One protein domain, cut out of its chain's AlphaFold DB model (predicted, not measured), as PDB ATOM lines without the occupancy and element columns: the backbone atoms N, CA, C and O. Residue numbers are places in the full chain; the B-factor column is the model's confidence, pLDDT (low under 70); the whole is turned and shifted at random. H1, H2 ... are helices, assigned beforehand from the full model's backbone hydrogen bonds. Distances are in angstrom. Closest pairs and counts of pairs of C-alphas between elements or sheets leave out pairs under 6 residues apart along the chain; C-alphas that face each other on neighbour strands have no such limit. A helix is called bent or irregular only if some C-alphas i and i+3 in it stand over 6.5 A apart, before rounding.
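What this domain is: This is residues 611 to 683 of the 856 residues of the protein "3'-phosphate/5'-hydroxy nucleic acid ligase" of Haloglomus irregulare (UniProt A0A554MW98). A helical hairpin of H3 and H4 makes one end of a small body, with the short helix H1 beside it and H2 away from the hairpin, reached through loops. From this body a tail sticks out, residues 673 to 683, and adds to its length. The printed part has 73 residues with four named helices, in the order H1, H2, H3, H4, and no named strand; the class is all helix, though under half of the residues, 33, are in named elements. The whole is elongated, spanning 43 by 26 by 23 A, and only just loose, close to compact, with a radius of gyration of the C-alphas of 13.6 A.

How they stand to each other: Start at H4, residues 658 to 668, the longest helix. It touches H3, residues 648 to 654, at a steep tilt of 38 degrees, opposite ways; their closest C-alphas, of Arg 652 and Ile 660, are 6.4 A apart, and the two form a helical hairpin. Next find H1, residues 615 to 620, which only just touches H3, with 3 pairs of C-alphas within 8 A, the closest being Phe 620 and Val 651 at 6.4 A. H2, residues 630 to 638, touches no helix; it is close to H4 but not clearly touching, the closest C-alphas, of Val 637 and Gly 668, being 8.0 A apart. In H2, H3 and H4 every O i to N i+4 pair is within hydrogen-bond range; in H1 0 of 2 are, beside 1 of 3 O i to N i+3 pairs.

Where its parts are: Find C-alpha 658 at (146.149, 147.819, 163.559); from there H4 runs 15.4 A to C-alpha 668 at (149.660, 160.446, 171.653). H2 measures 12.1 A and H3 10.3 A. H1 begins at C-alpha 615, (162.135, 160.300, 161.499), measures 10.4 A and is irregular, but only just: C-alphas 616 and 619 are 6.8 A apart.

The domain as a whole: The two C-alphas farthest apart, of Glu 656 and Ala 682, are 43.8 A apart. The printed part has no cut, and no link between helices is long. Look for low confidence, pLDDT under 70, at residue 631 and residues 672 to 678.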
ATOM      1  N   GLU A 611     163.196 162.671 172.065       83.81
ATOM      2  CA  GLU A 611     163.644 161.278 172.260       83.81
ATOM      3  C   GLU A 611     162.606 160.217 171.842       83.81
ATOM      4  O   GLU A 611     162.969 159.096 171.477       83.81
ATOM      5  N   ARG A 612     161.307 160.545 171.902       85.31
ATOM      6  CA  ARG A 612     160.207 159.636 171.524       85.31
ATOM      7  C   ARG A 612     159.853 159.712 170.035       85.31
ATOM      8  O   ARG A 612     159.289 158.752 169.498       85.31
ATOM      9  N   LEU A 613     160.169 160.829 169.380       87.12
ATOM     10  CA  LEU A 613     159.922 161.058 167.957       87.12
ATOM     11  C   LEU A 613     160.799 160.165 167.070       87.12
ATOM     12  O   LEU A 613     161.971 159.917 167.346       87.12
ATOM     13  N   ARG A 614     160.231 159.691 165.956       86.31
ATOM     14  CA  ARG A 614     160.957 158.938 164.921       86.31
ATOM     15  C   ARG A 614     161.026 159.759 163.633       86.31
ATOM     16  O   ARG A 614     160.070 160.471 163.338       86.31
ATOM     17  N   PRO A 615     162.061 159.596 162.786       82.00
ATOM     18  CA  PRO A 615     162.135 160.300 161.499       82.00
ATOM     19  C   PRO A 615     160.896 160.095 160.604       82.00
ATOM     20  O   PRO A 615     160.454 161.015 159.921       82.00
ATOM     21  N   ASP A 616     160.282 158.908 160.661       84.50
ATOM     22  CA  ASP A 616     159.054 158.572 159.924       84.50
ATOM     23  C   ASP A 616     157.776 159.250 160.459       84.50
ATOM     24  O   ASP A 616     156.739 159.177 159.788       84.50
ATOM     25  N   ASP A 617     157.819 159.878 161.642       88.62
ATOM     26  CA  ASP A 617     156.664 160.516 162.288       88.62
ATOM     27  C   ASP A 617     156.406 161.940 161.772       88.62
ATOM     28  O   ASP A 617     155.257 162.378 161.774       88.62
ATOM     29  N   ALA A 618     157.429 162.636 161.253       88.44
ATOM     30  CA  ALA A 618     157.348 164.032 160.800       88.44
ATOM     31  C   ALA A 618     156.179 164.297 159.829       88.44
ATOM     32  O   ALA A 618     155.439 165.263 159.975       88.44
ATOM     33  N   ARG A 619     155.935 163.386 158.877       90.00
ATOM     34  CA  ARG A 619     154.804 163.470 157.928       90.00
ATOM     35  C   ARG A 619     153.422 163.454 158.592       90.00
ATOM     36  O   ARG A 619     152.467 163.950 157.997       90.00
ATOM     37  N   PHE A 620     153.292 162.863 159.777       92.62
ATOM     38  CA  PHE A 620     152.035 162.749 160.518       92.62
ATOM     39  C   PHE A 620     151.826 163.896 161.514       92.62
ATOM     40  O   PHE A 620     150.765 163.961 162.133       92.62
ATOM     41  N   LEU A 621     152.796 164.801 161.649       92.12
ATOM     42  CA  LEU A 621     152.764 165.943 162.557       92.12
ATOM     43  C   LEU A 621     152.458 167.239 161.798       92.12
ATOM     44  O   LEU A 621     152.808 167.386 160.630       92.12
ATOM     45  N   LYS A 622     151.781 168.177 162.467       92.31
ATOM     46  CA  LYS A 622     151.456 169.511 161.927       92.31
ATOM     47  C   LYS A 622     152.602 170.518 162.028       92.31
ATOM     48  O   LYS A 622     152.533 171.586 161.425       92.31
ATOM     49  N   PHE A 623     153.634 170.176 162.790       90.56
ATOM     50  CA  PHE A 623     154.880 170.918 162.908       90.56
ATOM     51  C   PHE A 623     156.018 170.107 162.284       90.56
ATOM     52  O   PHE A 623     155.968 168.877 162.258       90.56
ATOM     53  N   ASP A 624     157.057 170.792 161.816       87.94
ATOM     54  CA  ASP A 624     158.319 170.153 161.445       87.94
ATOM     55  C   ASP A 624     159.119 169.867 162.731       87.94
ATOM     56  O   ASP A 624     159.504 170.824 163.409       87.94
ATOM     57  N   PRO A 625     159.351 168.597 163.122       85.31
ATOM     58  CA  PRO A 625     160.043 168.275 164.369       85.31
ATOM     59  C   PRO A 625     161.497 168.769 164.406       85.31
ATOM     60  O   PRO A 625     162.014 169.005 165.497       85.31
ATOM     61  N   GLU A 626     162.142 168.977 163.255       82.25
ATOM     62  CA  GLU A 626     163.529 169.458 163.175       82.25
ATOM     63  C   GLU A 626     163.624 170.994 163.262       82.25
ATOM     64  O   GLU A 626     164.667 171.526 163.632       82.25
ATOM     65  N   ALA A 627     162.543 171.718 162.932       82.38
ATOM     66  CA  ALA A 627     162.528 173.186 162.857       82.38
ATOM     67  C   ALA A 627     161.643 173.882 163.914       82.38
ATOM     68  O   ALA A 627     161.724 175.099 164.079       82.38
ATOM     69  N   VAL A 628     160.788 173.139 164.622       85.56
ATOM     70  CA  VAL A 628     159.943 173.661 165.707       85.56
ATOM     71  C   VAL A 628     160.784 174.044 166.934       85.56
ATOM     72  O   VAL A 628     161.703 173.312 167.320       85.56
ATOM     73  N   SER A 629     160.464 175.179 167.569       78.44
ATOM     74  CA  SER A 629     161.094 175.564 168.837       78.44
ATOM     75  C   SER A 629     160.644 174.639 169.968       78.44
ATOM     76  O   SER A 629     159.580 174.034 169.903       78.44
ATOM     77  N   ASP A 630     161.433 174.523 171.027       78.44
ATOM     78  CA  ASP A 630     161.174 173.573 172.116       78.44
ATOM     79  C   ASP A 630     159.915 173.938 172.923       78.44
ATOM     80  O   ASP A 630     159.124 173.066 173.285       78.44
ATOM     81  N   ALA A 631     159.669 175.242 173.100       67.00
ATOM     82  CA  ALA A 631     158.436 175.760 173.684       67.00
ATOM     83  C   ALA A 631     157.223 175.485 172.776       67.00
ATOM     84  O   ALA A 631     156.189 175.014 173.250       67.00
ATOM     85  N   ASP A 632     157.348 175.699 171.460       80.00
ATOM     86  CA  ASP A 632     156.275 175.382 170.509       80.00
ATOM     87  C   ASP A 632     156.021 173.871 170.424       80.00
ATOM     88  O   ASP A 632     154.871 173.452 170.344       80.00
ATOM     89  N   LEU A 633     157.063 173.037 170.487       84.06
ATOM     90  CA  LEU A 633     156.975 171.575 170.504       84.06
ATOM     91  C   LEU A 633     156.194 171.092 171.727       84.06
ATOM     92  O   LEU A 633     155.261 170.293 171.598       84.06
ATOM     93  N   PHE A 634     156.536 171.619 172.905       81.44
ATOM     94  CA  PHE A 634     155.810 171.345 174.137       81.44
ATOM     95  C   PHE A 634     154.348 171.803 174.027       81.44
ATOM     96  O   PHE A 634     153.447 171.004 174.288       81.44
ATOM     97  N   ARG A 635     154.074 173.025 173.545       80.19
ATOM     98  CA  ARG A 635     152.702 173.527 173.315       80.19
ATOM     99  C   ARG A 635     151.919 172.687 172.301       80.19
ATOM    100  O   ARG A 635     150.746 172.401 172.534       80.19
ATOM    101  N   TRP A 636     152.534 172.250 171.204       85.56
ATOM    102  CA  TRP A 636     151.898 171.399 170.195       85.56
ATOM    103  C   TRP A 636     151.444 170.064 170.781       85.56
ATOM    104  O   TRP A 636     150.302 169.655 170.575       85.56
ATOM    105  N   VAL A 637     152.327 169.391 171.518       83.69
ATOM    106  CA  VAL A 637     152.081 168.039 172.040       83.69
ATOM    107  C   VAL A 637     151.221 168.050 173.315       83.69
ATOM    108  O   VAL A 637     150.493 167.090 173.574       83.69
ATOM    109  N   THR A 638     151.229 169.137 174.094       76.69
ATOM    110  CA  THR A 638     150.326 169.314 175.251       76.69
ATOM    111  C   THR A 638     148.934 169.840 174.886       76.69
ATOM    112  O   THR A 638     148.006 169.644 175.669       76.69
ATOM    113  N   GLY A 639     148.767 170.462 173.713       75.75
ATOM    114  CA  GLY A 639     147.501 171.048 173.248       75.75
ATOM    115  C   GLY A 639     147.410 172.577 173.364       75.75
ATOM    116  O   GLY A 639     146.439 173.158 172.884       75.75
ATOM    117  N   GLY A 640     148.436 173.248 173.902       78.69
ATOM    118  CA  GLY A 640     148.562 174.712 174.001       78.69
ATOM    119  C   GLY A 640     148.656 175.482 172.669       78.69
ATOM    120  O   GLY A 640     148.926 176.685 172.678       78.69
ATOM    121  N   MET A 641     148.438 174.805 171.537       80.62
ATOM    122  CA  MET A 641     148.229 175.383 170.198       80.62
ATOM    123  C   MET A 641     146.746 175.405 169.772       80.62
ATOM    124  O   MET A 641     146.431 175.832 168.666       80.62
ATOM    125  N   GLY A 642     145.820 174.932 170.617       80.62
ATOM    126  CA  GLY A 642     144.373 174.932 170.349       80.62
ATOM    127  C   GLY A 642     143.883 173.834 169.395       80.62
ATOM    128  O   GLY A 642     142.677 173.641 169.241       80.62
ATOM    129  N   GLU A 643     144.786 173.063 168.788       86.31
ATOM    130  CA  GLU A 643     144.452 171.897 167.975       86.31
ATOM    131  C   GLU A 643     145.434 170.732 168.171       86.31
ATOM    132  O   GLU A 643     146.559 170.897 168.631       86.31
ATOM    133  N   SER A 644     145.004 169.520 167.807       88.25
ATOM    134  CA  SER A 644     145.849 168.321 167.891       88.25
ATOM    135  C   SER A 644     147.010 168.397 166.900       88.25
ATOM    136  O   SER A 644     146.782 168.625 165.710       88.25
ATOM    137  N   HIS A 645     148.219 168.101 167.380       91.56
ATOM    138  CA  HIS A 645     149.470 168.013 166.621       91.56
ATOM    139  C   HIS A 645     149.492 166.960 165.507       91.56
ATOM    140  O   HIS A 645     150.372 167.009 164.654       91.56
ATOM    141  N   ILE A 646     148.547 166.017 165.492       92.75
ATOM    142  CA  ILE A 646     148.522 164.892 164.549       92.75
ATOM    143  C   ILE A 646     147.645 165.224 163.331       92.75
ATOM    144  O   ILE A 646     146.470 165.584 163.469       92.75
ATOM    145  N   HIS A 647     148.160 164.999 162.122       92.50
ATOM    146  CA  HIS A 647     147.383 164.926 160.882       92.50
ATOM    147  C   HIS A 647     146.541 163.637 160.849       92.50
ATOM    148  O   HIS A 647     146.868 162.666 160.163       92.50
ATOM    149  N   LYS A 648     145.436 163.627 161.607       90.69
ATOM    150  CA  LYS A 648     144.598 162.434 161.835       90.69
ATOM    151  C   LYS A 648     144.107 161.770 160.548       90.69
ATOM    152  O   LYS A 648     144.015 160.549 160.497       90.69
ATOM    153  N   ASP A 649     143.828 162.547 159.509       89.62
ATOM    154  CA  ASP A 649     143.334 161.999 158.245       89.62
ATOM    155  C   ASP A 649     144.463 161.394 157.398       89.62
ATOM    156  O   ASP A 649     144.299 160.284 156.903       89.62
ATOM    157  N   ARG A 650     145.669 161.984 157.389       89.75
ATOM    158  CA  ARG A 650     146.857 161.354 156.778       89.75
ATOM    159  C   ARG A 650     147.210 160.018 157.444       89.75
ATOM    160  O   ARG A 650     147.543 159.063 156.751       89.75
ATOM    161  N   VAL A 651     147.096 159.914 158.773       89.81
ATOM    162  CA  VAL A 651     147.296 158.635 159.491       89.81
ATOM    163  C   VAL A 651     146.268 157.577 159.055       89.81
ATOM    164  O   VAL A 651     146.594 156.395 159.010       89.81
ATOM    165  N   ARG A 652     145.044 157.978 158.686       88.62
ATOM    166  CA  ARG A 652     143.997 157.075 158.167       88.62
ATOM    167  C   ARG A 652     144.153 156.740 156.679       88.62
ATOM    168  O   ARG A 652     143.645 155.709 156.253       88.62
ATOM    169  N   GLU A 653     144.813 157.598 155.903       90.06
ATOM    170  CA  GLU A 653     145.078 157.397 154.472       90.06
ATOM    171  C   GLU A 653     146.349 156.569 154.208       90.06
ATOM    172  O   GLU A 653     146.365 155.760 153.284       90.06
ATOM    173  N   GLU A 654     147.412 156.748 155.005       88.94
ATOM    174  CA  GLU A 654     148.724 156.112 154.779       88.94
ATOM    175  C   GLU A 654     148.971 154.820 155.591       88.94
ATOM    176  O   GLU A 654     149.973 154.143 155.355       88.94
ATOM    177  N   CYS A 655     148.112 154.463 156.557       88.50
ATOM    178  CA  CYS A 655     148.279 153.270 157.405       88.50
ATOM    179  C   CYS A 655     147.091 152.303 157.296       88.50
ATOM    180  O   CYS A 655     145.941 152.724 157.226       88.50
ATOM    181  N   GLU A 656     147.354 150.993 157.369       85.94
ATOM    182  CA  GLU A 656     146.319 149.949 157.298       85.94
ATOM    183  C   GLU A 656     146.146 149.174 158.617       85.94
ATOM    184  O   GLU A 656     147.115 148.829 159.305       85.94
ATOM    185  N   GLY A 657     144.892 148.837 158.941       85.06
ATOM    186  CA  GLY A 657     144.527 147.964 160.061       85.06
ATOM    187  C   GLY A 657     145.046 148.454 161.417       85.06
ATOM    188  O   GLY A 657     145.011 149.644 161.718       85.06
ATOM    189  N   THR A 658     145.586 147.534 162.221       84.25
ATOM    190  CA  THR A 658     146.149 147.819 163.559       84.25
ATOM    191  C   THR A 658     147.386 148.732 163.538       84.25
ATOM    192  O   THR A 658     147.891 149.118 164.591       84.25
ATOM    193  N   THR A 659     147.887 149.114 162.358       84.62
ATOM    194  CA  THR A 659     148.942 150.132 162.203       84.62
ATOM    195  C   THR A 659     148.416 151.546 162.465       84.62
ATOM    196  O   THR A 659     149.183 152.402 162.903       84.62
ATOM    197  N   ILE A 660     147.119 151.784 162.219       85.62
ATOM    198  CA  ILE A 660     146.445 153.069 162.462       85.62
ATOM    199  C   ILE A 660     146.419 153.352 163.968       85.62
ATOM    200  O   ILE A 660     146.920 154.384 164.408       85.62
ATOM    201  N   GLU A 661     145.905 152.398 164.751       86.38
ATOM    202  CA  GLU A 661     145.830 152.446 166.220       86.38
ATOM    203  C   GLU A 661     147.225 152.691 166.809       86.38
ATOM    204  O   GLU A 661     147.480 153.766 167.336       86.38
ATOM    205  N   ARG A 662     148.192 151.808 166.519       87.19
ATOM    206  CA  ARG A 662     149.599 151.922 166.963       87.19
ATOM    207  C   ARG A 662     150.328 153.207 166.548       87.19
ATOM    208  O   ARG A 662     151.426 153.473 167.042       87.19
ATOM    209  N   THR A 663     149.793 153.960 165.589       89.19
ATOM    210  CA  THR A 663     150.341 155.259 165.181       89.19
ATOM    211  C   THR A 663     149.648 156.408 165.900       89.19
ATOM    212  O   THR A 663     150.335 157.345 166.290       89.19
ATOM    213  N   PHE A 664     148.347 156.316 166.180       90.62
ATOM    214  CA  PHE A 664     147.698 157.239 167.112       90.62
ATOM    215  C   PHE A 664     148.204 157.073 168.544       90.62
ATOM    216  O   PHE A 664     148.496 158.088 169.167       90.62
ATOM    217  N   ASP A 665     148.380 155.837 169.018       87.69
ATOM    218  CA  ASP A 665     148.931 155.532 170.341       87.69
ATOM    219  C   ASP A 665     150.330 156.157 170.471       87.69
ATOM    220  O   ASP A 665     150.521 157.087 171.246       87.69
ATOM    221  N   ARG A 666     151.274 155.780 169.588       89.50
ATOM    222  CA  ARG A 666     152.650 156.322 169.571       89.50
ATOM    223  C   ARG A 666     152.705 157.851 169.537       89.50
ATOM    224  O   ARG A 666     153.541 158.439 170.214       89.50
ATOM    225  N   LEU A 667     151.882 158.489 168.702       88.81
ATOM    226  CA  LEU A 667     151.901 159.945 168.546       88.81
ATOM    227  C   LEU A 667     151.157 160.667 169.686       88.81
ATOM    228  O   LEU A 667     151.433 161.839 169.935       88.81
ATOM    229  N   GLY A 668     150.248 159.987 170.392       84.69
ATOM    230  CA  GLY A 668     149.660 160.446 171.653       84.69
ATOM    231  C   GLY A 668     150.647 160.336 172.816       84.69
ATOM    232  O   GLY A 668     150.844 161.312 173.539       84.69
ATOM    233  N   ASP A 669     151.349 159.204 172.910       83.19
ATOM    234  CA  ASP A 669     152.406 158.896 173.888       83.19
ATOM    235  C   ASP A 669     153.646 159.805 173.768       83.19
ATOM    236  O   ASP A 669     154.549 159.751 174.605       83.19
ATOM    237  N   LEU A 670     153.706 160.685 172.759       83.94
ATOM    238  CA  LEU A 670     154.647 161.806 172.748       83.94
ATOM    239  C   LEU A 670     154.422 162.743 173.942       83.94
ATOM    240  O   LEU A 670     155.383 163.343 174.414       83.94
ATOM    241  N   ARG A 671     153.186 162.868 174.449       76.81
ATOM    242  CA  ARG A 671     152.894 163.727 175.602       76.81
ATOM    243  C   ARG A 671     153.680 163.230 176.826       76.81
ATOM    244  O   ARG A 671     153.583 162.046 177.167       76.81
ATOM    245  N   PRO A 672     154.475 164.091 177.490       66.12
ATOM    246  CA  PRO A 672     155.138 163.702 178.729       66.12
ATOM    247  C   PRO A 672     154.068 163.341 179.775       66.12
ATOM    248  O   PRO A 672     153.019 163.991 179.808       66.12
ATOM    249  N   PRO A 673     154.291 162.297 180.595       58.22
ATOM    250  CA  PRO A 673     153.306 161.864 181.577       58.22
ATOM    251  C   PRO A 673     153.052 162.969 182.608       58.22
ATOM    252  O   PRO A 673     153.983 163.570 183.142       58.22
ATOM    253  N   THR A 674     151.778 163.221 182.893       47.41
ATOM    254  CA  THR A 674     151.342 164.022 184.038       47.41
ATOM    255  C   THR A 674     151.592 163.217 185.310       47.41
ATOM    256  O   THR A 674     150.976 162.170 185.482       47.41
ATOM    257  N   GLY A 675     152.492 163.691 186.175       48.78
ATOM    258  CA  GLY A 675     152.942 162.931 187.345       48.78
ATOM    259  C   GLY A 675     154.077 161.961 187.004       48.78
ATOM    260  O   GLY A 675     153.883 160.754 186.926       48.78
ATOM    261  N   ASP A 676     155.280 162.498 186.808       49.16
ATOM    262  CA  ASP A 676     156.517 161.710 186.795       49.16
ATOM    263  C   ASP A 676     156.896 161.430 188.262       49.16
ATOM    264  O   ASP A 676     157.598 162.233 188.877       49.16
ATOM    265  N   GLU A 677     156.319 160.373 188.852       48.16
ATOM    266  CA  GLU A 677     156.393 160.038 190.289       48.16
ATOM    267  C   GLU A 677     157.848 159.928 190.791       48.16
ATOM    268  O   GLU A 677     158.471 158.867 190.742       48.16
ATOM    269  N   GLY A 678     158.394 161.048 191.279       55.81
ATOM    270  CA  GLY A 678     159.767 161.171 191.784       55.81
ATOM    271  C   GLY A 678     160.624 162.270 191.136       55.81
ATOM    272  O   GLY A 678     161.671 162.600 191.688       55.81
ATOM    273  N   ARG A 679     160.218 162.891 190.015       70.56
ATOM    274  CA  ARG A 679     160.967 164.027 189.435       70.56
ATOM    275  C   ARG A 679     160.674 165.321 190.195       70.56
ATOM    276  O   ARG A 679     159.607 165.913 190.050       70.56
ATOM    277  N   ASN A 680     161.668 165.806 190.934       73.75
ATOM    278  CA  ASN A 680     161.641 167.129 191.548       73.75
ATOM    279  C   ASN A 680     161.876 168.220 190.478       73.75
ATOM    280  O   ASN A 680     163.016 168.570 190.179       73.75
ATOM    281  N   THR A 681     160.808 168.772 189.888       78.12
ATOM    282  CA  THR A 681     160.915 169.827 188.854       78.12
ATOM    283  C   THR A 681     161.488 171.148 189.378       78.12
ATOM    284  O   THR A 681     161.952 171.973 188.591       78.12
ATOM    285  N   ALA A 682     161.546 171.347 190.702       76.75
ATOM    286  CA  ALA A 682     162.282 172.461 191.297       76.75
ATOM    287  C   ALA A 682     163.813 172.296 191.199       76.75
ATOM    288  O   ALA A 682     164.532 173.234 191.533       76.75
ATOM    289  N   LEU A 683     164.304 171.142 190.727       84.81
ATOM    290  CA  LEU A 683     165.707 170.890 190.397       84.81
ATOM    291  C   LEU A 683     165.969 170.789 188.882       84.81
ATOM    292  O   LEU A 683     167.108 170.552 188.489       84.81
TER     293      LEU A 683